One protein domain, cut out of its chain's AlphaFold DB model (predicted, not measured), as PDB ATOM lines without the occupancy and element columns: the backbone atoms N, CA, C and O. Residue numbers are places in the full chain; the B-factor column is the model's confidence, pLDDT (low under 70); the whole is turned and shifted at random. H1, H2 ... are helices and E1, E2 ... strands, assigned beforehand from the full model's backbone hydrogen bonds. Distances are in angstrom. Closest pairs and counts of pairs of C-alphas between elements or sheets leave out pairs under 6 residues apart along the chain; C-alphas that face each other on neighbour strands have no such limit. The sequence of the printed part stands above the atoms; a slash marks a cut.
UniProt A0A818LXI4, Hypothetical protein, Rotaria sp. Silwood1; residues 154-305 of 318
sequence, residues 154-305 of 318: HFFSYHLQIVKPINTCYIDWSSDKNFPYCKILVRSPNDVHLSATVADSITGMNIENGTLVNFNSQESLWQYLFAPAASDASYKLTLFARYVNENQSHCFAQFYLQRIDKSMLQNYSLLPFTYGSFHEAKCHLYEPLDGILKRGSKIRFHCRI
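AT A GLANCE: This is residues 154 to 305 of the 318 residues of the protein "Hypothetical protein" of Rotaria sp. Silwood1 (UniProt A0A818LXI4). Two strongly twisted sheets, E1-E2-E5-E4 and E3-E6-E7, lie face to face as a sandwich, with the hairpin E8 and E9 beyond the edge strand E4. Short helices sit at the margins: H1 over E7, H3 near E3 and E4, and H2 away from both sheets. The printed part has 152 residues with three named helices and nine named strands, in the order H1 E1 E2 E3 E4 E5 E6 E7 H2 H3 E8 E9; under half of the residues are in named elements, and the class is mostly strand. Each sheet is antiparallel. The whole is compact, with a radius of gyration of the C-alphas of 15.3 A and spans of 41 by 37 by 26 A.

HOW THE PARTS SIT: H1, residues 154 to 157, is on the sheet of E3 (192 to 200), E6 (235 to 243) and E7 (250 to 257), over E7 at a height over the sheet of 7.7 A; the C-alphas of Phe 155 and Phe 252 are their closest, 4.6 A apart. E1 (161 to 164) and E2 (182 to 187) form a hairpin, with N 163 and O 185 at 2.8 A. In that sheet E2 also neighbours E5 (221 to 226), N 184 to O 224 at 2.9 A, and E5 forms a hairpin with E4 (211 to 216), N 214 to O 223 at 2.9 A. In the other sheet E3 and E6 are antiparallel neighbours, with N 195 and O 240 within hydrogen-bond range at 3.0 A, and E6 and E7 form a hairpin, with N 237 and O 255 within hydrogen-bond range at 2.8 A. In the sandwich, two sheets face to face, the facing parts are 9.6 A centre to centre and the strands stand at 27 degrees. H2, residues 262 to 265, is on neither sheet. H3, residues 276 to 280, only grazes both. E8 (284 to 287) comes closest to E4 at the C-alphas of His 284 and Asn 214, 4.9 A, and forms a hairpin with E9 (302 to 304), N 286 to O 302 at 2.8 A. H3 has its O i to N i+4 pair within hydrogen-bond range; H1 and H2 are too short for one.

IN THESE COORDINATES: H1 begins at C-alpha 154 (17.425, -49.239, -26.668). E3 and E6 are each 26.8 A long, E7 20.8 A with a bend of 53 degrees at residue 253, and E2 17.1 A. E9 ends at C-alpha 304 (10.438, -58.443, -0.051).

THE WHOLE: The farthest C-alphas, Ser 157 and Gly 296, are 48.1 A apart. The printed part has no cut. The links E1 to E2 and E8 to E9 are long. Residue 230 and residues 265 to 269 have pLDDT under 70.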
ATOM      1  N   HIS A 154      17.754 -48.138 -27.578       90.06
ATOM      2  CA  HIS A 154      17.425 -49.239 -26.668       90.06
ATOM      3  C   HIS A 154      16.287 -48.898 -25.699       90.06
ATOM      4  O   HIS A 154      15.549 -49.787 -25.288       90.06
ATOM      5  N   PHE A 155      16.098 -47.620 -25.348       92.25
ATOM      6  CA  PHE A 155      14.976 -47.205 -24.496       92.25
ATOM      7  C   PHE A 155      13.633 -47.563 -25.135       92.25
ATOM      8  O   PHE A 155      12.756 -48.123 -24.477       92.25
ATOM      9  N   PHE A 156      13.511 -47.308 -26.436       88.25
ATOM     10  CA  PHE A 156      12.297 -47.581 -27.195       88.25
ATOM     11  C   PHE A 156      12.176 -49.060 -27.564       88.25
ATOM     12  O   PHE A 156      11.097 -49.628 -27.410       88.25
ATOM     13  N   SER A 157      13.272 -49.714 -27.972       86.75
ATOM     14  CA  SER A 157      13.233 -51.134 -28.359       86.75
ATOM     15  C   SER A 157      12.945 -52.084 -27.198       86.75
ATOM     16  O   SER A 157      12.499 -53.200 -27.435       86.75
ATOM     17  N   TYR A 158      13.224 -51.668 -25.962       92.44
ATOM     18  CA  TYR A 158      12.883 -52.413 -24.747       92.44
ATOM     19  C   TYR A 158      11.543 -51.986 -24.139       92.44
ATOM     20  O   TYR A 158      11.208 -52.421 -23.039       92.44
ATOM     21  N   HIS A 159      10.780 -51.124 -24.819       92.44
ATOM     22  CA  HIS A 159       9.486 -50.617 -24.353       92.44
ATOM     23  C   HIS A 159       9.545 -50.037 -22.928       92.44
ATOM     24  O   HIS A 159       8.643 -50.238 -22.108       92.44
ATOM     25  N   LEU A 160      10.635 -49.331 -22.617       95.38
ATOM     26  CA  LEU A 160      10.846 -48.720 -21.311       95.38
ATOM     27  C   LEU A 160      10.096 -47.393 -21.215       95.38
ATOM     28  O   LEU A 160       9.927 -46.666 -22.192       95.38
ATOM     29  N   GLN A 161       9.680 -47.046 -19.999       95.75
ATOM     30  CA  GLN A 161       9.045 -45.763 -19.725       95.75
ATOM     31  C   GLN A 161       9.604 -45.161 -18.441       95.75
ATOM     32  O   GLN A 161       9.486 -45.745 -17.365       95.75
ATOM     33  N   ILE A 162      10.159 -43.953 -18.529       96.69
ATOM     34  CA  ILE A 162      10.529 -43.170 -17.349       96.69
ATOM     35  C   ILE A 162       9.254 -42.544 -16.780       96.69
ATOM     36  O   ILE A 162       8.599 -41.729 -17.426       96.69
ATOM     37  N   VAL A 163       8.891 -42.958 -15.568       96.75
ATOM     38  CA  VAL A 163       7.712 -42.467 -14.837       96.75
ATOM     39  C   VAL A 163       8.078 -41.275 -13.955       96.75
ATOM     40  O   VAL A 163       7.255 -40.388 -13.751       96.75
ATOM     41  N   LYS A 164       9.311 -41.229 -13.435       95.31
ATOM     42  CA  LYS A 164       9.839 -40.085 -12.680       95.31
ATOM     43  C   LYS A 164      11.375 -40.058 -12.753       95.31
ATOM     44  O   LYS A 164      11.965 -41.117 -12.575       95.31
ATOM     45  N   PRO A 165      12.026 -38.895 -12.918       94.31
ATOM     46  CA  PRO A 165      11.412 -37.599 -13.183       94.31
ATOM     47  C   PRO A 165      10.904 -37.507 -14.630       94.31
ATOM     48  O   PRO A 165      11.437 -38.151 -15.527       94.31
ATOM     49  N   ILE A 166       9.841 -36.733 -14.842       90.56
ATOM     50  CA  ILE A 166       9.278 -36.469 -16.173       90.56
ATOM     51  C   ILE A 166       9.837 -35.126 -16.642       90.56
ATOM     52  O   ILE A 166       9.996 -34.224 -15.821       90.56
ATOM     53  N   ASN A 167      10.093 -34.977 -17.945       92.31
ATOM     54  CA  ASN A 167      10.443 -33.690 -18.555       92.31
ATOM     55  C   ASN A 167      11.704 -33.028 -17.963       92.31
ATOM     56  O   ASN A 167      11.807 -31.799 -17.931       92.31
ATOM     57  N   THR A 168      12.682 -33.831 -17.530       94.31
ATOM     58  CA  THR A 168      14.008 -33.318 -17.177       94.31
ATOM     59  C   THR A 168      15.123 -34.351 -17.381       94.31
ATOM     60  O   THR A 168      14.915 -35.541 -17.135       94.31
ATOM     61  N   CYS A 169      16.316 -33.910 -17.799       94.69
ATOM     62  CA  CYS A 169      17.562 -34.680 -17.653       94.69
ATOM     63  C   CYS A 169      18.260 -34.430 -16.318       94.69
ATOM     64  O   CYS A 169      19.158 -35.190 -15.960       94.69
ATOM     65  N   TYR A 170      17.875 -33.386 -15.588       93.69
ATOM     66  CA  TYR A 170      18.452 -33.037 -14.299       93.69
ATOM     67  C   TYR A 170      17.611 -33.598 -13.163       93.69
ATOM     68  O   TYR A 170      16.384 -33.466 -13.155       93.69
ATOM     69  N   ILE A 171      18.281 -34.213 -12.199       92.31
ATOM     70  CA  ILE A 171      17.667 -34.711 -10.975       92.31
ATOM     71  C   ILE A 171      18.086 -33.807  -9.835       92.31
ATOM     72  O   ILE A 171      19.278 -33.574  -9.636       92.31
ATOM     73  N   ASP A 172      17.104 -33.335  -9.078       86.44
ATOM     74  CA  ASP A 172      17.358 -32.603  -7.848       86.44
ATOM     75  C   ASP A 172      17.713 -33.572  -6.722       86.44
ATOM     76  O   ASP A 172      17.103 -34.636  -6.554       86.44
ATOM     77  N   TRP A 173      18.707 -33.188  -5.927       85.62
ATOM     78  CA  TRP A 173      19.022 -33.901  -4.700       85.62
ATOM     79  C   TRP A 173      17.906 -33.703  -3.673       85.62
ATOM     80  O   TRP A 173      17.420 -32.589  -3.473       85.62
ATOM     81  N   SER A 174      17.509 -34.785  -3.002       78.75
ATOM     82  CA  SER A 174      16.516 -34.705  -1.933       78.75
ATOM     83  C   SER A 174      17.077 -33.905  -0.756       78.75
ATOM     84  O   SER A 174      18.127 -34.239  -0.213       78.75
ATOM     85  N   SER A 175      16.357 -32.872  -0.317       72.69
ATOM     86  CA  SER A 175      16.668 -32.164   0.933       72.69
ATOM     87  C   SER A 175      16.225 -32.940   2.182       72.69
ATOM     88  O   SER A 175      16.549 -32.542   3.304       72.69
ATOM     89  N   ASP A 176      15.498 -34.052   2.012       79.06
ATOM     90  CA  ASP A 176      15.085 -34.912   3.115       79.06
ATOM     91  C   ASP A 176      16.276 -35.716   3.645       79.06
ATOM     92  O   ASP A 176      16.766 -36.648   3.006       79.06
ATOM     93  N   LYS A 177      16.709 -35.374   4.861       71.69
ATOM     94  CA  LYS A 177      17.822 -36.029   5.560       71.69
ATOM     95  C   LYS A 177      17.587 -37.516   5.831       71.69
ATOM     96  O   LYS A 177      18.553 -38.222   6.107       71.69
ATOM     97  N   ASN A 178      16.341 -37.987   5.773       73.69
ATOM     98  CA  ASN A 178      16.013 -39.401   5.951       73.69
ATOM     99  C   ASN A 178      16.249 -40.223   4.676       73.69
ATOM    100  O   ASN A 178      16.337 -41.445   4.750       73.69
ATOM    101  N   PHE A 179      16.370 -39.565   3.519       76.94
ATOM    102  CA  PHE A 179      16.555 -40.208   2.222       76.94
ATOM    103  C   PHE A 179      17.741 -39.568   1.487       76.94
ATOM    104  O   PHE A 179      17.536 -38.739   0.596       76.94
ATOM    105  N   PRO A 180      18.988 -39.938   1.841       82.88
ATOM    106  CA  PRO A 180      20.204 -39.381   1.249       82.88
ATOM    107  C   PRO A 180      20.488 -39.993  -0.134       82.88
ATOM    108  O   PRO A 180      21.596 -40.442  -0.414       82.88
ATOM    109  N   TYR A 181      19.473 -40.062  -0.991       89.00
ATOM    110  CA  TYR A 181      19.567 -40.563  -2.354       89.00
ATOM    111  C   TYR A 181      18.568 -39.839  -3.254       89.00
ATOM    112  O   TYR A 181      17.504 -39.395  -2.814       89.00
ATOM    113  N   CYS A 182      18.873 -39.766  -4.547       91.69
ATOM    114  CA  CYS A 182      17.881 -39.396  -5.549       91.69
ATOM    115  C   CYS A 182      17.256 -40.650  -6.178       91.69
ATOM    116  O   CYS A 182      17.824 -41.743  -6.118       91.69
ATOM    117  N   LYS A 183      16.041 -40.510  -6.718       93.94
ATOM    118  CA  LYS A 183      15.223 -41.642  -7.170       93.94
ATOM    119  C   LYS A 183      14.703 -41.437  -8.588       93.94
ATOM    120  O   LYS A 183      14.037 -40.438  -8.855       93.94
ATOM    121  N   ILE A 184      14.912 -42.440  -9.437       96.81
ATOM    122  CA  ILE A 184      14.289 -42.562 -10.760       96.81
ATOM    123  C   ILE A 184      13.328 -43.750 -10.737       96.81
ATOM    124  O   ILE A 184      13.654 -44.817 -10.218       96.81
ATOM    125  N   LEU A 185      12.135 -43.557 -11.291       97.56
ATOM    126  CA  LEU A 185      11.112 -44.579 -11.452       97.56
ATOM    127  C   LEU A 185      10.983 -44.939 -12.927       97.56
ATOM    128  O   LEU A 185      10.731 -44.063 -13.757       97.56
ATOM    129  N   VAL A 186      11.108 -46.224 -13.237       97.94
ATOM    130  CA  VAL A 186      11.001 -46.751 -14.601       97.94
ATOM    131  C   VAL A 186      10.007 -47.901 -14.623       97.94
ATOM    132  O   VAL A 186      10.016 -48.772 -13.754       97.94
ATOM    133  N   ARG A 187       9.151 -47.925 -15.636       97.38
ATOM    134  CA  ARG A 187       8.347 -49.090 -15.989       97.38
ATOM    135  C   ARG A 187       9.073 -49.877 -17.071       97.38
ATOM    136  O   ARG A 187       9.626 -49.288 -17.998       97.38
ATOM    137  N   SER A 188       9.055 -51.195 -16.928       96.31
ATOM    138  CA  SER A 188       9.746 -52.122 -17.816       96.31
ATOM    139  C   SER A 188       8.917 -53.387 -18.018       96.31
ATOM    140  O   SER A 188       8.244 -53.807 -17.068       96.31
ATOM    141  N   PRO A 189       8.988 -54.017 -19.203       95.44
ATOM    142  CA  PRO A 189       8.537 -55.388 -19.407       95.44
ATOM    143  C   PRO A 189       9.188 -56.380 -18.431       95.44
ATOM    144  O   PRO A 189      10.221 -56.100 -17.815       95.44
ATOM    145  N   ASN A 190       8.562 -57.551 -18.279       92.12
ATOM    146  CA  ASN A 190       8.997 -58.589 -17.336       92.12
ATOM    147  C   ASN A 190      10.264 -59.332 -17.775       92.12
ATOM    148  O   ASN A 190      10.918 -59.942 -16.935       92.12
ATOM    149  N   ASP A 191      10.567 -59.305 -19.064       94.00
ATOM    150  CA  ASP A 191      11.671 -59.989 -19.731       94.00
ATOM    151  C   ASP A 191      12.917 -59.102 -19.903       94.00
ATOM    152  O   ASP A 191      13.860 -59.479 -20.599       94.00
ATOM    153  N   VAL A 192      12.944 -57.945 -19.239       94.56
ATOM    154  CA  VAL A 192      14.058 -56.995 -19.271       94.56
ATOM    155  C   VAL A 192      14.699 -56.893 -17.888       94.56
ATOM    156  O   VAL A 192      14.040 -56.591 -16.890       94.56
ATOM    157  N   HIS A 193      16.011 -57.107 -17.835       94.38
ATOM    158  CA  HIS A 193      16.832 -56.833 -16.663       94.38
ATOM    159  C   HIS A 193      17.354 -55.412 -16.689       94.38
ATOM    160  O   HIS A 193      17.792 -54.910 -17.723       94.38
ATOM    161  N   LEU A 194      17.368 -54.800 -15.512       95.50
ATOM    162  CA  LEU A 194      17.714 -53.407 -15.318       95.50
ATOM    163  C   LEU A 194      18.884 -53.269 -14.349       95.50
ATOM    164  O   LEU A 194      18.936 -53.937 -13.319       95.50
ATOM    165  N   SER A 195      19.805 -52.367 -14.669       95.44
ATOM    166  CA  SER A 195      20.905 -51.975 -13.789       95.44
ATOM    167  C   SER A 195      21.241 -50.497 -13.980       95.44
ATOM    168  O   SER A 195      20.722 -49.837 -14.884       95.44
ATOM    169  N   ALA A 196      22.068 -49.939 -13.102       96.75
ATOM    170  CA  ALA A 196      22.496 -48.553 -13.209       96.75
ATOM    171  C   ALA A 196      23.900 -48.350 -12.657       96.75
ATOM    172  O   ALA A 196      24.402 -49.172 -11.895       96.75
ATOM    173  N   THR A 197      24.507 -47.229 -13.033       95.88
ATOM    174  CA  THR A 197      25.735 -46.723 -12.424       95.88
ATOM    175  C   THR A 197      25.615 -45.226 -12.165       95.88
ATOM    176  O   THR A 197      24.878 -44.509 -12.850       95.88
ATOM    177  N   VAL A 198      26.369 -44.740 -11.182       95.00
ATOM    178  CA  VAL A 198      26.649 -43.316 -10.998       95.00
ATOM    179  C   VAL A 198      28.144 -43.092 -11.167       95.00
ATOM    180  O   VAL A 198      28.954 -43.845 -10.628       95.00
ATOM    181  N   ALA A 199      28.503 -42.060 -11.924       94.12
ATOM    182  CA  ALA A 199      29.883 -41.651 -12.128       94.12
ATOM    183  C   ALA A 199      30.050 -40.154 -11.873       94.12
ATOM    184  O   ALA A 199      29.157 -39.359 -12.176       94.12
ATOM    185  N   ASP A 200      31.208 -39.769 -11.347       91.31
ATOM    186  CA  ASP A 200      31.624 -38.369 -11.287       91.31
ATOM    187  C   ASP A 200      31.793 -37.829 -12.719       91.31
ATOM    188  O   ASP A 200      32.434 -38.457 -13.566       91.31
ATOM    189  N   SER A 201      31.181 -36.683 -13.023       89.50
ATOM    190  CA  SER A 201      31.130 -36.162 -14.399       89.50
ATOM    191  C   SER A 201      32.468 -35.614 -14.893       89.50
ATOM    192  O   SER A 201      32.646 -35.478 -16.100       89.50
ATOM    193  N   ILE A 202      33.393 -35.285 -13.985       87.25
ATOM    194  CA  ILE A 202      34.713 -34.732 -14.313       87.25
ATOM    195  C   ILE A 202      35.707 -35.872 -14.526       87.25
ATOM    196  O   ILE A 202      36.405 -35.914 -15.536       87.25
ATOM    197  N   THR A 203      35.779 -36.797 -13.571       90.25
ATOM    198  CA  THR A 203      36.758 -37.893 -13.602       90.25
ATOM    199  C   THR A 203      36.282 -39.088 -14.423       90.25
ATOM    200  O   THR A 203      37.099 -39.895 -14.860       90.25
ATOM    201  N   GLY A 204      34.968 -39.233 -14.613       91.06
ATOM    202  CA  GLY A 204      34.352 -40.395 -15.250       91.06
ATOM    203  C   GLY A 204      34.411 -41.674 -14.410       91.06
ATOM    204  O   GLY A 204      33.980 -42.722 -14.891       91.06
ATOM    205  N   MET A 205      34.937 -41.617 -13.182       92.12
ATOM    206  CA  MET A 205      35.037 -42.785 -12.312       92.12
ATOM    207  C   MET A 205      33.664 -43.153 -11.751       92.12
ATOM    208  O   MET A 205      32.937 -42.295 -11.243       92.12
ATOM    209  N   ASN A 206      33.323 -44.440 -11.834       92.81
ATOM    210  CA  ASN A 206      32.122 -44.978 -11.206       92.81
ATOM    211  C   ASN A 206      32.264 -44.948  -9.682       92.81
ATOM    212  O   ASN A 206      33.334 -45.233  -9.143       92.81
ATOM    213  N   ILE A 207      31.165 -44.654  -8.996       90.69
ATOM    214  CA  ILE A 207      31.086 -44.698  -7.539       90.69
ATOM    215  C   ILE A 207      30.624 -46.097  -7.153       90.69
ATOM    216  O   ILE A 207      29.487 -46.490  -7.426       90.69
ATOM    217  N   GLU A 208      31.528 -46.852  -6.540       89.50
ATOM    218  CA  GLU A 208      31.217 -48.162  -5.981       89.50
ATOM    219  C   GLU A 208      30.097 -48.031  -4.946       89.50
ATOM    220  O   GLU A 208      30.084 -47.082  -4.163       89.50
ATOM    221  N   ASN A 209      29.127 -48.950  -4.973       89.44
ATOM    222  CA  ASN A 209      27.957 -48.929  -4.090       89.44
ATOM    223  C   ASN A 209      27.152 -47.612  -4.133       89.44
ATOM    224  O   ASN A 209      26.420 -47.286  -3.203       89.44
ATOM    225  N   GLY A 210      27.259 -46.845  -5.223       92.31
ATOM    226  CA  GLY A 210      26.506 -45.604  -5.410       92.31
ATOM    227  C   GLY A 210      25.095 -45.804  -5.969       92.31
ATOM    228  O   GLY A 210      24.365 -44.830  -6.150       92.31
ATOM    229  N   THR A 211      24.696 -47.042  -6.275       94.50
ATOM    230  CA  THR A 211      23.395 -47.361  -6.884       94.50
ATOM    231  C   THR A 211      22.722 -48.558  -6.231       94.50
ATOM    232  O   THR A 211      23.385 -49.557  -5.971       94.50
ATOM    233  N   LEU A 212      21.397 -48.506  -6.098       95.00
ATOM    234  CA  LEU A 212      20.550 -49.651  -5.761       95.00
ATOM    235  C   LEU A 212      19.345 -49.685  -6.702       95.00
ATOM    236  O   LEU A 212      18.697 -48.661  -6.917       95.00
ATOM    237  N   VAL A 213      19.030 -50.859  -7.248       95.94
ATOM    238  CA  VAL A 213      17.888 -51.053  -8.153       95.94
ATOM    239  C   VAL A 213      16.896 -52.029  -7.524       95.94
ATOM    240  O   VAL A 213      17.163 -53.225  -7.435       95.94
ATOM    241  N   ASN A 214      15.745 -51.509  -7.099       95.31
ATOM    242  CA  ASN A 214      14.674 -52.255  -6.433       95.31
ATOM    243  C   ASN A 214      13.441 -52.380  -7.335       95.31
ATOM    244  O   ASN A 214      13.161 -51.485  -8.133       95.31
ATOM    245  N   PHE A 215      12.633 -53.424  -7.147       96.25
ATOM    246  CA  PHE A 215      11.318 -53.518  -7.785       96.25
ATOM    247  C   PHE A 215      10.188 -53.202  -6.793       96.25
ATOM    248  O   PHE A 215       9.978 -53.897  -5.798       96.25
ATOM    249  N   ASN A 216       9.410 -52.151  -7.048       94.94
ATOM    250  CA  ASN A 216       8.179 -51.862  -6.318       94.94
ATOM    251  C   ASN A 216       6.997 -52.623  -6.931       94.94
ATOM    252  O   ASN A 216       6.338 -52.157  -7.858       94.94
ATOM    253  N   SER A 217       6.691 -53.773  -6.340       92.31
ATOM    254  CA  SER A 217       5.544 -54.615  -6.708       92.31
ATOM    255  C   SER A 217       4.160 -53.953  -6.620       92.31
ATOM    256  O   SER A 217       3.271 -54.357  -7.362       92.31
ATOM    257  N   GLN A 218       3.950 -52.967  -5.738       92.69
ATOM    258  CA  GLN A 218       2.637 -52.321  -5.584       92.69
ATOM    259  C   GLN A 218       2.325 -51.417  -6.779       92.69
ATOM    260  O   GLN A 218       1.202 -51.391  -7.269       92.69
ATOM    261  N   GLU A 219       3.340 -50.709  -7.272       93.94
ATOM    262  CA  GLU A 219       3.221 -49.788  -8.407       93.94
ATOM    263  C   GLU A 219       3.611 -50.449  -9.737       93.94
ATOM    264  O   GLU A 219       3.398 -49.874 -10.804       93.94
ATOM    265  N   SER A 220       4.189 -51.655  -9.684       94.81
ATOM    266  CA  SER A 220       4.845 -52.318 -10.817       94.81
ATOM    267  C   SER A 220       5.910 -51.426 -11.471       94.81
ATOM    268  O   SER A 220       5.958 -51.275 -12.692       94.81
ATOM    269  N   LEU A 221       6.749 -50.805 -10.637       97.06
ATOM    270  CA  LEU A 221       7.804 -49.878 -11.056       97.06
ATOM    271  C   LEU A 221       9.162 -50.303 -10.514       97.06
ATOM    272  O   LEU A 221       9.295 -50.674  -9.351       97.06
ATOM    273  N   TRP A 222      10.189 -50.151 -11.336       97.44
ATOM    274  CA  TRP A 222      11.575 -50.217 -10.909       97.44
ATOM    275  C   TRP A 222      12.008 -48.887 -10.306       97.44
ATOM    276  O   TRP A 222      11.707 -47.818 -10.839       97.44
ATOM    277  N   GLN A 223      12.706 -48.965  -9.181       96.94
ATOM    278  CA  GLN A 223      13.219 -47.839  -8.422       96.94
ATOM    279  C   GLN A 223      14.739 -47.870  -8.473       96.94
ATOM    280  O   GLN A 223      15.364 -48.762  -7.903       96.94
ATOM    281  N   TYR A 224      15.320 -46.878  -9.132       96.69
ATOM    282  CA  TYR A 224      16.755 -46.652  -9.137       96.69
ATOM    283  C   TYR A 224      17.075 -45.600  -8.095       96.69
ATOM    284  O   TYR A 224      16.626 -44.457  -8.209       96.69
ATOM    285  N   LEU A 225      17.820 -45.998  -7.075       95.06
ATOM    286  CA  LEU A 225      18.323 -45.117  -6.038       95.06
ATOM    287  C   LEU A 225      19.782 -44.807  -6.345       95.06
ATOM    288  O   LEU A 225      20.552 -45.719  -6.646       95.06
ATOM    289  N   PHE A 226      20.148 -43.534  -6.255       93.62
ATOM    290  CA  PHE A 226      21.515 -43.075  -6.456       93.62
ATOM    291  C   PHE A 226      21.990 -42.304  -5.235       93.62
ATOM    292  O   PHE A 226      21.383 -41.301  -4.854       93.62
ATOM    293  N   ALA A 227      23.098 -42.758  -4.668       89.69
ATOM    294  CA  ALA A 227      23.820 -42.106  -3.593       89.69
ATOM    295  C   ALA A 227      25.230 -41.779  -4.124       89.69
ATOM    296  O   ALA A 227      26.074 -42.666  -4.212       89.69
ATOM    297  N   PRO A 228      25.497 -40.540  -4.563       81.94
ATOM    298  CA  PRO A 228      26.820 -40.114  -4.983       81.94
ATOM    299  C   PRO A 228      27.715 -39.765  -3.787       81.94
ATOM    300  O   PRO A 228      27.283 -39.095  -2.852       81.94
ATOM    301  N   ALA A 229      28.990 -40.147  -3.858       76.25
ATOM    302  CA  ALA A 229      29.999 -39.834  -2.848       76.25
ATOM    303  C   ALA A 229      30.072 -38.332  -2.553       76.25
ATOM    304  O   ALA A 229      29.984 -37.534  -3.475       76.25
ATOM    305  N   ALA A 230      30.297 -37.948  -1.294       68.56
ATOM    306  CA  ALA A 230      30.282 -36.552  -0.865       68.56
ATOM    307  C   ALA A 230      31.360 -35.687  -1.555       68.56
ATOM    308  O   ALA A 230      32.483 -35.553  -1.063       68.56
ATOM    309  N   SER A 231      31.026 -35.071  -2.688       71.69
ATOM    310  CA  SER A 231      31.912 -34.163  -3.410       71.69
ATOM    311  C   SER A 231      31.133 -32.975  -3.979       71.69
ATOM    312  O   SER A 231      29.911 -32.991  -4.087       71.69
ATOM    313  N   ASP A 232      31.861 -31.911  -4.314       72.19
ATOM    314  CA  ASP A 232      31.312 -30.735  -5.000       72.19
ATOM    315  C   ASP A 232      31.089 -30.989  -6.510       72.19
ATOM    316  O   ASP A 232      30.940 -30.038  -7.283       72.19
ATOM    317  N   ALA A 233      31.127 -32.248  -6.956       80.88
ATOM    318  CA  ALA A 233      31.017 -32.608  -8.361       80.88
ATOM    319  C   ALA A 233      29.559 -32.691  -8.830       80.88
ATOM    320  O   ALA A 233      28.611 -32.802  -8.051       80.88
ATOM    321  N   SER A 234      29.392 -32.645 -10.148       88.88
ATOM    322  CA  SER A 234      28.185 -33.116 -10.818       88.88
ATOM    323  C   SER A 234      28.328 -34.603 -11.130       88.88
ATOM    324  O   SER A 234      29.430 -35.090 -11.402       88.88
ATOM    325  N   TYR A 235      27.218 -35.333 -11.171       92.81
ATOM    326  CA  TYR A 235      27.239 -36.774 -11.442       92.81
ATOM    327  C   TYR A 235      26.422 -37.129 -12.669       92.81
ATOM    328  O   TYR A 235      25.369 -36.544 -12.920       92.81
ATOM    329  N   LYS A 236      26.895 -38.136 -13.398       95.38
ATOM    330  CA  LYS A 236      26.174 -38.761 -14.499       95.38
ATOM    331  C   LYS A 236      25.564 -40.066 -14.007       95.38
ATOM    332  O   LYS A 236      26.281 -40.976 -13.590       95.38
ATOM    333  N   LEU A 237      24.245 -40.155 -14.085       96.69
ATOM    334  CA  LEU A 237      23.466 -41.334 -13.732       96.69
ATOM    335  C   LEU A 237      23.162 -42.075 -15.029       96.69
ATOM    336  O   LEU A 237      22.529 -41.515 -15.921       96.69
ATOM    337  N   THR A 238      23.651 -43.304 -15.164       97.56
ATOM    338  CA  THR A 238      23.481 -44.097 -16.388       97.56
ATOM    339  C   THR A 238      22.609 -45.304 -16.090       97.56
ATOM    340  O   THR A 238      22.914 -46.082 -15.188       97.56
ATOM    341  N   LEU A 239      21.524 -45.451 -16.846       97.75
ATOM    342  CA  LEU A 239      20.601 -46.572 -16.752       97.75
ATOM    343  C   LEU A 239      20.868 -47.564 -17.878       97.75
ATOM    344  O   LEU A 239      20.994 -47.184 -19.046       97.75
ATOM    345  N   PHE A 240      20.915 -48.840 -17.518       97.06
ATOM    346  CA  PHE A 240      21.182 -49.938 -18.427       97.06
ATOM    347  C   PHE A 240      20.051 -50.958 -18.412       97.06
ATOM    348  O   PHE A 240      19.390 -51.172 -17.392       97.06
ATOM    349  N   ALA A 241      19.864 -51.597 -19.560       96.44
ATOM    350  CA  ALA A 241      18.883 -52.644 -19.758       96.44
ATOM    351  C   ALA A 241      19.425 -53.733 -20.692       96.44
ATOM    352  O   ALA A 241      20.274 -53.462 -21.546       96.44
ATOM    353  N   ARG A 242      18.924 -54.953 -20.524       95.06
ATOM    354  CA  ARG A 242      19.122 -56.092 -21.433       95.06
ATOM    355  C   ARG A 242      17.922 -57.019 -21.364       95.06
ATOM    356  O   ARG A 242      17.301 -57.109 -20.303       95.06
ATOM    357  N   TYR A 243      17.644 -57.762 -22.424       94.06
ATOM    358  CA  TYR A 243      16.724 -58.892 -22.319       94.06
ATOM    359  C   TYR A 243      17.330 -60.036 -21.486       94.06
ATOM    360  O   TYR A 243      18.552 -60.162 -21.360       94.06
ATOM    361  N   VAL A 244      16.485 -60.897 -20.906       90.56
ATOM    362  CA  VAL A 244      16.933 -62.058 -20.102       90.56
ATOM    363  C   VAL A 244      17.886 -62.974 -20.875       90.56
ATOM    364  O   VAL A 244      18.841 -63.498 -20.305       90.56
ATOM    365  N   ASN A 245      17.656 -63.133 -22.178       90.31
ATOM    366  CA  ASN A 245      18.456 -63.963 -23.079       90.31
ATOM    367  C   ASN A 245      19.698 -63.252 -23.654       90.31
ATOM    368  O   ASN A 245      20.455 -63.869 -24.405       90.31
ATOM    369  N   GLU A 246      19.917 -61.980 -23.322       91.81
ATOM    370  CA  GLU A 246      21.075 -61.211 -23.764       91.81
ATOM    371  C   GLU A 246      22.166 -61.193 -22.696       91.81
ATOM    372  O   GLU A 246      21.910 -61.037 -21.500       91.81
ATOM    373  N   ASN A 247      23.417 -61.281 -23.147       89.25
ATOM    374  CA  ASN A 247      24.585 -61.241 -22.266       89.25
ATOM    375  C   ASN A 247      25.095 -59.818 -22.009       89.25
ATOM    376  O   ASN A 247      25.853 -59.601 -21.065       89.25
ATOM    377  N   GLN A 248      24.731 -58.856 -22.859       92.38
ATOM    378  CA  GLN A 248      25.254 -57.497 -22.801       92.38
ATOM    379  C   GLN A 248      24.163 -56.516 -22.385       92.38
ATOM    380  O   GLN A 248      23.074 -56.513 -22.943       92.38
ATOM    381  N   SER A 249      24.487 -55.655 -21.422       94.12
ATOM    382  CA  SER A 249      23.644 -54.518 -21.065       94.12
ATOM    383  C   SER A 249      23.928 -53.311 -21.948       94.12
ATOM    384  O   SER A 249      25.082 -52.974 -22.225       94.12
ATOM    385  N   HIS A 250      22.861 -52.621 -22.330       94.75
ATOM    386  CA  HIS A 250      22.892 -51.435 -23.169       94.75
ATOM    387  C   HIS A 250      22.427 -50.221 -22.369       94.75
ATOM    388  O   HIS A 250      21.424 -50.281 -21.658       94.75
ATOM    389  N   CYS A 251      23.161 -49.112 -22.477       95.56
ATOM    390  CA  CYS A 251      22.715 -47.834 -21.928       95.56
ATOM    391  C   CYS A 251      21.436 -47.413 -22.656       95.56
ATOM    392  O   CYS A 251      21.444 -47.301 -23.885       95.56
ATOM    393  N   PHE A 252      20.357 -47.171 -21.915       95.25
ATOM    394  CA  PHE A 252      19.092 -46.721 -22.494       95.25
ATOM    395  C   PHE A 252      18.755 -45.278 -22.128       95.25
ATOM    396  O   PHE A 252      18.111 -44.600 -22.921       95.25
ATOM    397  N   ALA A 253      19.185 -44.798 -20.959       96.44
ATOM    398  CA  ALA A 253      18.930 -43.432 -20.524       96.44
ATOM    399  C   ALA A 253      20.053 -42.895 -19.634       96.44
ATOM    400  O   ALA A 253      20.662 -43.638 -18.863       96.44
ATOM    401  N   GLN A 254      20.290 -41.588 -19.707       96.88
ATOM    402  CA  GLN A 254      21.210 -40.873 -18.834       96.88
ATOM    403  C   GLN A 254      20.570 -39.609 -18.272       96.88
ATOM    404  O   GLN A 254      19.809 -38.910 -18.948       96.88
ATOM    405  N   PHE A 255      20.930 -39.327 -17.027       96.81
ATOM    406  CA  PHE A 255      20.539 -38.141 -16.283       96.81
ATOM    407  C   PHE A 255      21.767 -37.510 -15.636       96.81
ATOM    408  O   PHE A 255      22.807 -38.154 -15.467       96.81
ATOM    409  N   TYR A 256      21.615 -36.264 -15.214       94.62
ATOM    410  CA  TYR A 256      22.619 -35.522 -14.480       94.62
ATOM    411  C   TYR A 256      22.088 -35.130 -13.115       94.62
ATOM    412  O   TYR A 256      20.977 -34.629 -12.971       94.62
ATOM    413  N   LEU A 257      22.916 -35.320 -12.106       91.25
ATOM    414  CA  LEU A 257      22.691 -34.787 -10.778       91.25
ATOM    415  C   LEU A 257      23.531 -33.523 -10.654       91.25
ATOM    416  O   LEU A 257      24.760 -33.568 -10.802       91.25
ATOM    417  N   GLN A 258      22.857 -32.390 -10.460       83.00
ATOM    418  CA  GLN A 258      23.540 -31.115 -10.268       83.00
ATOM    419  C   GLN A 258      24.330 -31.121  -8.958       83.00
ATOM    420  O   GLN A 258      24.096 -31.949  -8.077       83.00
ATOM    421  N   ARG A 259      25.295 -30.201  -8.858       77.19
ATOM    422  CA  ARG A 259      26.213 -30.099  -7.723       77.19
ATOM    423  C   ARG A 259      25.452 -30.119  -6.398       77.19
ATOM    424  O   ARG A 259      24.590 -29.276  -6.157       77.19
ATOM    425  N   ILE A 260      25.825 -31.061  -5.541       75.25
ATOM    426  CA  ILE A 260      25.248 -31.216  -4.210       75.25
ATOM    427  C   ILE A 260      26.088 -30.390  -3.243       75.25
ATOM    428  O   ILE A 260      27.313 -30.505  -3.217       75.25
ATOM    429  N   ASP A 261      25.441 -29.546  -2.443       75.06
ATOM    430  CA  ASP A 261      26.132 -28.884  -1.341       75.06
ATOM    431  C   ASP A 261      26.619 -29.949  -0.345       75.06
ATOM    432  O   ASP A 261      25.832 -30.753   0.160       75.06
ATOM    433  N   LYS A 262      27.919 -29.936  -0.031       74.12
ATOM    434  CA  LYS A 262      28.531 -30.797   0.992       74.12
ATOM    435  C   LYS A 262      27.781 -30.765   2.323       74.12
ATOM    436  O   LYS A 262      27.763 -31.774   3.027       74.12
ATOM    437  N   SER A 263      27.147 -29.644   2.675       74.44
ATOM    438  CA  SER A 263      26.330 -29.535   3.887       74.44
ATOM    439  C   SER A 263      25.138 -30.510   3.899       74.44
ATOM    440  O   SER A 263      24.739 -30.978   4.967       74.44
ATOM    441  N   MET A 264      24.626 -30.894   2.724       71.00
ATOM    442  CA  MET A 264      23.542 -31.867   2.558       71.00
ATOM    443  C   MET A 264      24.018 -33.326   2.612       71.00
ATOM    444  O   MET A 264      23.196 -34.233   2.711       71.00
ATOM    445  N   LEU A 265      25.333 -33.562   2.599       69.62
ATOM    446  CA  LEU A 265      25.951 -34.892   2.542       69.62
ATOM    447  C   LEU A 265      26.463 -35.384   3.911       69.62
ATOM    448  O   LEU A 265      27.148 -36.400   3.986       69.62
ATOM    449  N   GLN A 266      26.124 -34.694   5.011       62.66
ATOM    450  CA  GLN A 266      26.640 -34.989   6.362       62.66
ATOM    451  C   GLN A 266      26.331 -36.407   6.884       62.66
ATOM    452  O   GLN A 266      27.043 -36.883   7.763       62.66
ATOM    453  N   ASN A 267      25.323 -37.089   6.331       62.66
ATOM    454  CA  ASN A 267      24.935 -38.462   6.686       62.66
ATOM    455  C   ASN A 267      25.002 -39.414   5.482       62.66
ATOM    456  O   ASN A 267      24.197 -40.340   5.368       62.66
ATOM    457  N   TYR A 268      25.911 -39.148   4.545       64.62
ATOM    458  CA  TYR A 268      26.077 -39.991   3.374       64.62
ATOM    459  C   TYR A 268      26.427 -41.428   3.775       64.62
ATOM    460  O   TYR A 268      27.398 -41.669   4.494       64.62
ATOM    461  N   SER A 269      25.646 -42.371   3.264       68.94
ATOM    462  CA  SER A 269      25.941 -43.795   3.303       68.94
ATOM    463  C   SER A 269      25.980 -44.322   1.876       68.94
ATOM    464  O   SER A 269      25.195 -43.910   1.021       68.94
ATOM    465  N   LEU A 270      26.929 -45.218   1.618       83.81
ATOM    466  CA  LEU A 270      26.900 -46.047   0.417       83.81
ATOM    467  C   LEU A 270      25.617 -46.882   0.443       83.81
ATOM    468  O   LEU A 270      25.133 -47.221   1.520       83.81
ATOM    469  N   LEU A 271      25.071 -47.224  -0.717       91.31
ATOM    470  CA  LEU A 271      23.907 -48.101  -0.789       91.31
ATOM    471  C   LEU A 271      24.332 -49.573  -0.624       91.31
ATOM    472  O   LEU A 271      25.480 -49.923  -0.904       91.31
ATOM    473  N   PRO A 272      23.428 -50.460  -0.181       90.44
ATOM    474  CA  PRO A 272      23.686 -51.889  -0.134       90.44
ATOM    475  C   PRO A 272      24.030 -52.448  -1.514       90.44
ATOM    476  O   PRO A 272      23.391 -52.108  -2.512       90.44
ATOM    477  N   PHE A 273      25.006 -53.351  -1.549       87.06
ATOM    478  CA  PHE A 273      25.336 -54.106  -2.748       87.06
ATOM    479  C   PHE A 273      24.310 -55.223  -2.977       87.06
ATOM    480  O   PHE A 273      23.895 -55.906  -2.037       87.06
ATOM    481  N   THR A 274      23.908 -55.429  -4.231       86.69
ATOM    482  CA  THR A 274      22.981 -56.496  -4.630       86.69
ATOM    483  C   THR A 274      23.574 -57.339  -5.751       86.69
ATOM    484  O   THR A 274      24.264 -56.832  -6.632       86.69
ATOM    485  N   TYR A 275      23.270 -58.638  -5.746       84.56
ATOM    486  CA  TYR A 275      23.688 -59.572  -6.797       84.56
ATOM    487  C   TYR A 275      22.595 -59.749  -7.859       84.56
ATOM    488  O   TYR A 275      21.436 -59.399  -7.636       84.56
ATOM    489  N   GLY A 276      22.945 -60.345  -9.007       82.75
ATOM    490  CA  GLY A 276      22.024 -60.556 -10.135       82.75
ATOM    491  C   GLY A 276      20.701 -61.224  -9.743       82.75
ATOM    492  O   GLY A 276      19.639 -60.751 -10.145       82.75
ATOM    493  N   SER A 277      20.757 -62.220  -8.851       86.06
ATOM    494  CA  SER A 277      19.580 -62.931  -8.334       86.06
ATOM    495  C   SER A 277      18.567 -62.019  -7.635       86.06
ATOM    496  O   SER A 277      17.367 -62.267  -7.711       86.06
ATOM    497  N   PHE A 278      19.017 -60.933  -6.996       88.56
ATOM    498  CA  PHE A 278      18.137 -59.953  -6.358       88.56
ATOM    499  C   PHE A 278      17.258 -59.236  -7.391       88.56
ATOM    500  O   PHE A 278      16.062 -59.034  -7.177       88.56
ATOM    501  N   HIS A 279      17.843 -58.872  -8.532       86.12
ATOM    502  CA  HIS A 279      17.118 -58.210  -9.613       86.12
ATOM    503  C   HIS A 279      16.250 -59.208 -10.385       86.12
ATOM    504  O   HIS A 279      15.095 -58.913 -10.677       86.12
ATOM    505  N   GLU A 280      16.765 -60.405 -10.668       85.75
ATOM    506  CA  GLU A 280      16.027 -61.479 -11.349       85.75
ATOM    507  C   GLU A 280      14.758 -61.881 -10.588       85.75
ATOM    508  O   GLU A 280      13.688 -61.996 -11.187       85.75
ATOM    509  N   ALA A 281      14.844 -61.997  -9.261       89.75
ATOM    510  CA  ALA A 281      13.708 -62.317  -8.404       89.75
ATOM    511  C   ALA A 281      12.800 -61.111  -8.099       89.75
ATOM    512  O   ALA A 281      11.830 -61.250  -7.357       89.75
ATOM    513  N   LYS A 282      13.074 -59.922  -8.664       92.81
ATOM    514  CA  LYS A 282      12.306 -58.686  -8.421       92.81
ATOM    515  C   LYS A 282      12.186 -58.350  -6.931       92.81
ATOM    516  O   LYS A 282      11.107 -58.013  -6.427       92.81
ATOM    517  N   CYS A 283      13.305 -58.452  -6.226       93.94
ATOM    518  CA  CYS A 283      13.374 -58.146  -4.810       93.94
ATOM    519  C   CYS A 283      13.238 -56.641  -4.538       93.94
ATOM    520  O   CYS A 283      13.445 -55.780  -5.400       93.94
ATOM    521  N   HIS A 284      12.894 -56.332  -3.292       95.44
ATOM    522  CA  HIS A 284      12.819 -54.972  -2.781       95.44
ATOM    523  C   HIS A 284      13.459 -54.906  -1.400       95.44
ATOM    524  O   HIS A 284      13.030 -55.618  -0.493       95.44
ATOM    525  N   LEU A 285      14.441 -54.028  -1.214       94.50
ATOM    526  CA  LEU A 285      15.022 -53.740   0.095       94.50
ATOM    527  C   LEU A 285      14.440 -52.430   0.637       94.50
ATOM    528  O   LEU A 285      14.620 -51.382   0.022       94.50
ATOM    529  N   TYR A 286      13.728 -52.502   1.764       92.25
ATOM    530  CA  TYR A 286      13.155 -51.334   2.441       92.25
ATOM    531  C   TYR A 286      14.134 -50.743   3.466       92.25
ATOM    532  O   TYR A 286      14.278 -49.528   3.538       92.25
ATOM    533  N   GLU A 287      14.810 -51.590   4.249       91.25
ATOM    534  CA  GLU A 287      15.869 -51.201   5.194       91.25
ATOM    535  C   GLU A 287      16.788 -52.399   5.528       91.25
ATOM    536  O   GLU A 287      16.326 -53.543   5.469       91.25
ATOM    537  N   PRO A 288      18.067 -52.163   5.885       90.50
ATOM    538  CA  PRO A 288      18.747 -50.868   5.850       90.50
ATOM    539  C   PRO A 288      19.085 -50.458   4.409       90.50
ATOM    540  O   PRO A 288      19.383 -51.301   3.570       90.50
ATOM    541  N   LEU A 289      19.049 -49.154   4.130       89.62
ATOM    542  CA  LEU A 289      19.589 -48.572   2.892       89.62
ATOM    543  C   LEU A 289      20.989 -47.975   3.097       89.62
ATOM    544  O   LEU A 289      21.540 -47.382   2.180       89.62
ATOM    545  N   ASP A 290      21.555 -48.154   4.291       86.31
ATOM    546  CA  ASP A 290      22.966 -47.913   4.569       86.31
ATOM    547  C   ASP A 290      23.728 -49.217   4.314       86.31
ATOM    548  O   ASP A 290      23.476 -50.238   4.961       86.31
ATOM    549  N   GLY A 291      24.628 -49.192   3.337       83.06
ATOM    550  CA  GLY A 291      25.507 -50.302   2.989       83.06
ATOM    551  C   GLY A 291      26.603 -50.550   4.027       83.06
ATOM    552  O   GLY A 291      27.218 -51.614   4.012       83.06
ATOM    553  N   ILE A 292      26.848 -49.615   4.953       84.00
ATOM    554  CA  ILE A 292      27.850 -49.754   6.011       84.00
ATOM    555  C   ILE A 292      27.178 -50.249   7.295       84.00
ATOM    556  O   ILE A 292      26.531 -49.511   8.040       84.00
ATOM    557  N   LEU A 293      27.395 -51.523   7.612       84.50
ATOM    558  CA  LEU A 293      26.868 -52.139   8.829       84.50
ATOM    559  C   LEU A 293      27.842 -51.942  10.004       84.50
ATOM    560  O   LEU A 293      28.999 -52.361   9.958       84.50
ATOM    561  N   LYS A 294      27.386 -51.328  11.103       84.69
ATOM    562  CA  LYS A 294      28.232 -51.103  12.291       84.69
ATOM    563  C   LYS A 294      28.473 -52.408  13.056       84.69
ATOM    564  O   LYS A 294      27.524 -53.064  13.495       84.69
ATOM    565  N   ARG A 295      29.742 -52.749  13.306       87.00
ATOM    566  CA  ARG A 295      30.118 -53.930  14.102       87.00
ATOM    567  C   ARG A 295      29.461 -53.902  15.487       87.00
ATOM    568  O   ARG A 295      29.488 -52.887  16.175       87.00
ATOM    569  N   GLY A 296      28.891 -55.037  15.897       87.94
ATOM    570  CA  GLY A 296      28.234 -55.194  17.199       87.94
ATOM    571  C   GLY A 296      26.865 -54.513  17.315       87.94
ATOM    572  O   GLY A 296      26.245 -54.586  18.376       87.94
ATOM    573  N   SER A 297      26.374 -53.872  16.251       89.75
ATOM    574  CA  SER A 297      25.024 -53.311  16.227       89.75
ATOM    575  C   SER A 297      23.983 -54.368  15.850       89.75
ATOM    576  O   SER A 297      24.262 -55.313  15.113       89.75
ATOM    577  N   LYS A 298      22.764 -54.212  16.377       90.12
ATOM    578  CA  LYS A 298      21.596 -54.962  15.911       90.12
ATOM    579  C   LYS A 298      20.962 -54.166  14.779       90.12
ATOM    580  O   LYS A 298      20.553 -53.029  15.001       90.12
ATOM    581  N   ILE A 299      20.879 -54.764  13.597       89.62
ATOM    582  CA  ILE A 299      20.340 -54.124  12.397       89.62
ATOM    583  C   ILE A 299      19.085 -54.878  11.975       89.62
ATOM    584  O   ILE A 299      19.070 -56.109  11.945       89.62
ATOM    585  N   ARG A 300      18.017 -54.134  11.687       90.88
ATOM    586  CA  ARG A 300      16.774 -54.695  11.166       90.88
ATOM    587  C   ARG A 300      16.843 -54.724   9.647       90.88
ATOM    588  O   ARG A 300      17.073 -53.690   9.034       90.88
ATOM    589  N   PHE A 301      16.585 -55.895   9.077       91.19
ATOM    590  CA  PHE A 301      16.364 -56.053   7.648       91.19
ATOM    591  C   PHE A 301      14.864 -56.153   7.384       91.19
ATOM    592  O   PHE A 301      14.167 -56.969   7.990       91.19
ATOM    593  N   HIS A 302      14.371 -55.323   6.476       93.62
ATOM    594  CA  HIS A 302      13.022 -55.397   5.942       93.62
ATOM    595  C   HIS A 302      13.138 -55.425   4.426       93.62
ATOM    596  O   HIS A 302      13.566 -54.461   3.793       93.62
ATOM    597  N   CYS A 303      12.773 -56.554   3.838       93.62
ATOM    598  CA  CYS A 303      12.820 -56.756   2.402       93.62
ATOM    599  C   CYS A 303      11.641 -57.616   1.947       93.62
ATOM    600  O   CYS A 303      11.020 -58.326   2.739       93.62
ATOM    601  N   ARG A 304      11.337 -57.535   0.655       94.62
ATOM    602  CA  ARG A 304      10.438 -58.443  -0.051       94.62
ATOM    603  C   ARG A 304      11.275 -59.263  -1.021       94.62
ATOM    604  O   ARG A 304      11.937 -58.693  -1.885       94.62
ATOM    605  N   ILE A 305      11.184 -60.581  -0.899       93.25
ATOM    606  CA  ILE A 305      11.876 -61.540  -1.761       93.25
ATOM    607  C   ILE A 305      10.811 -62.513  -2.281       93.25
ATOM    608  O   ILE A 305      10.378 -63.392  -1.533       93.25
TER     609      ILE A 305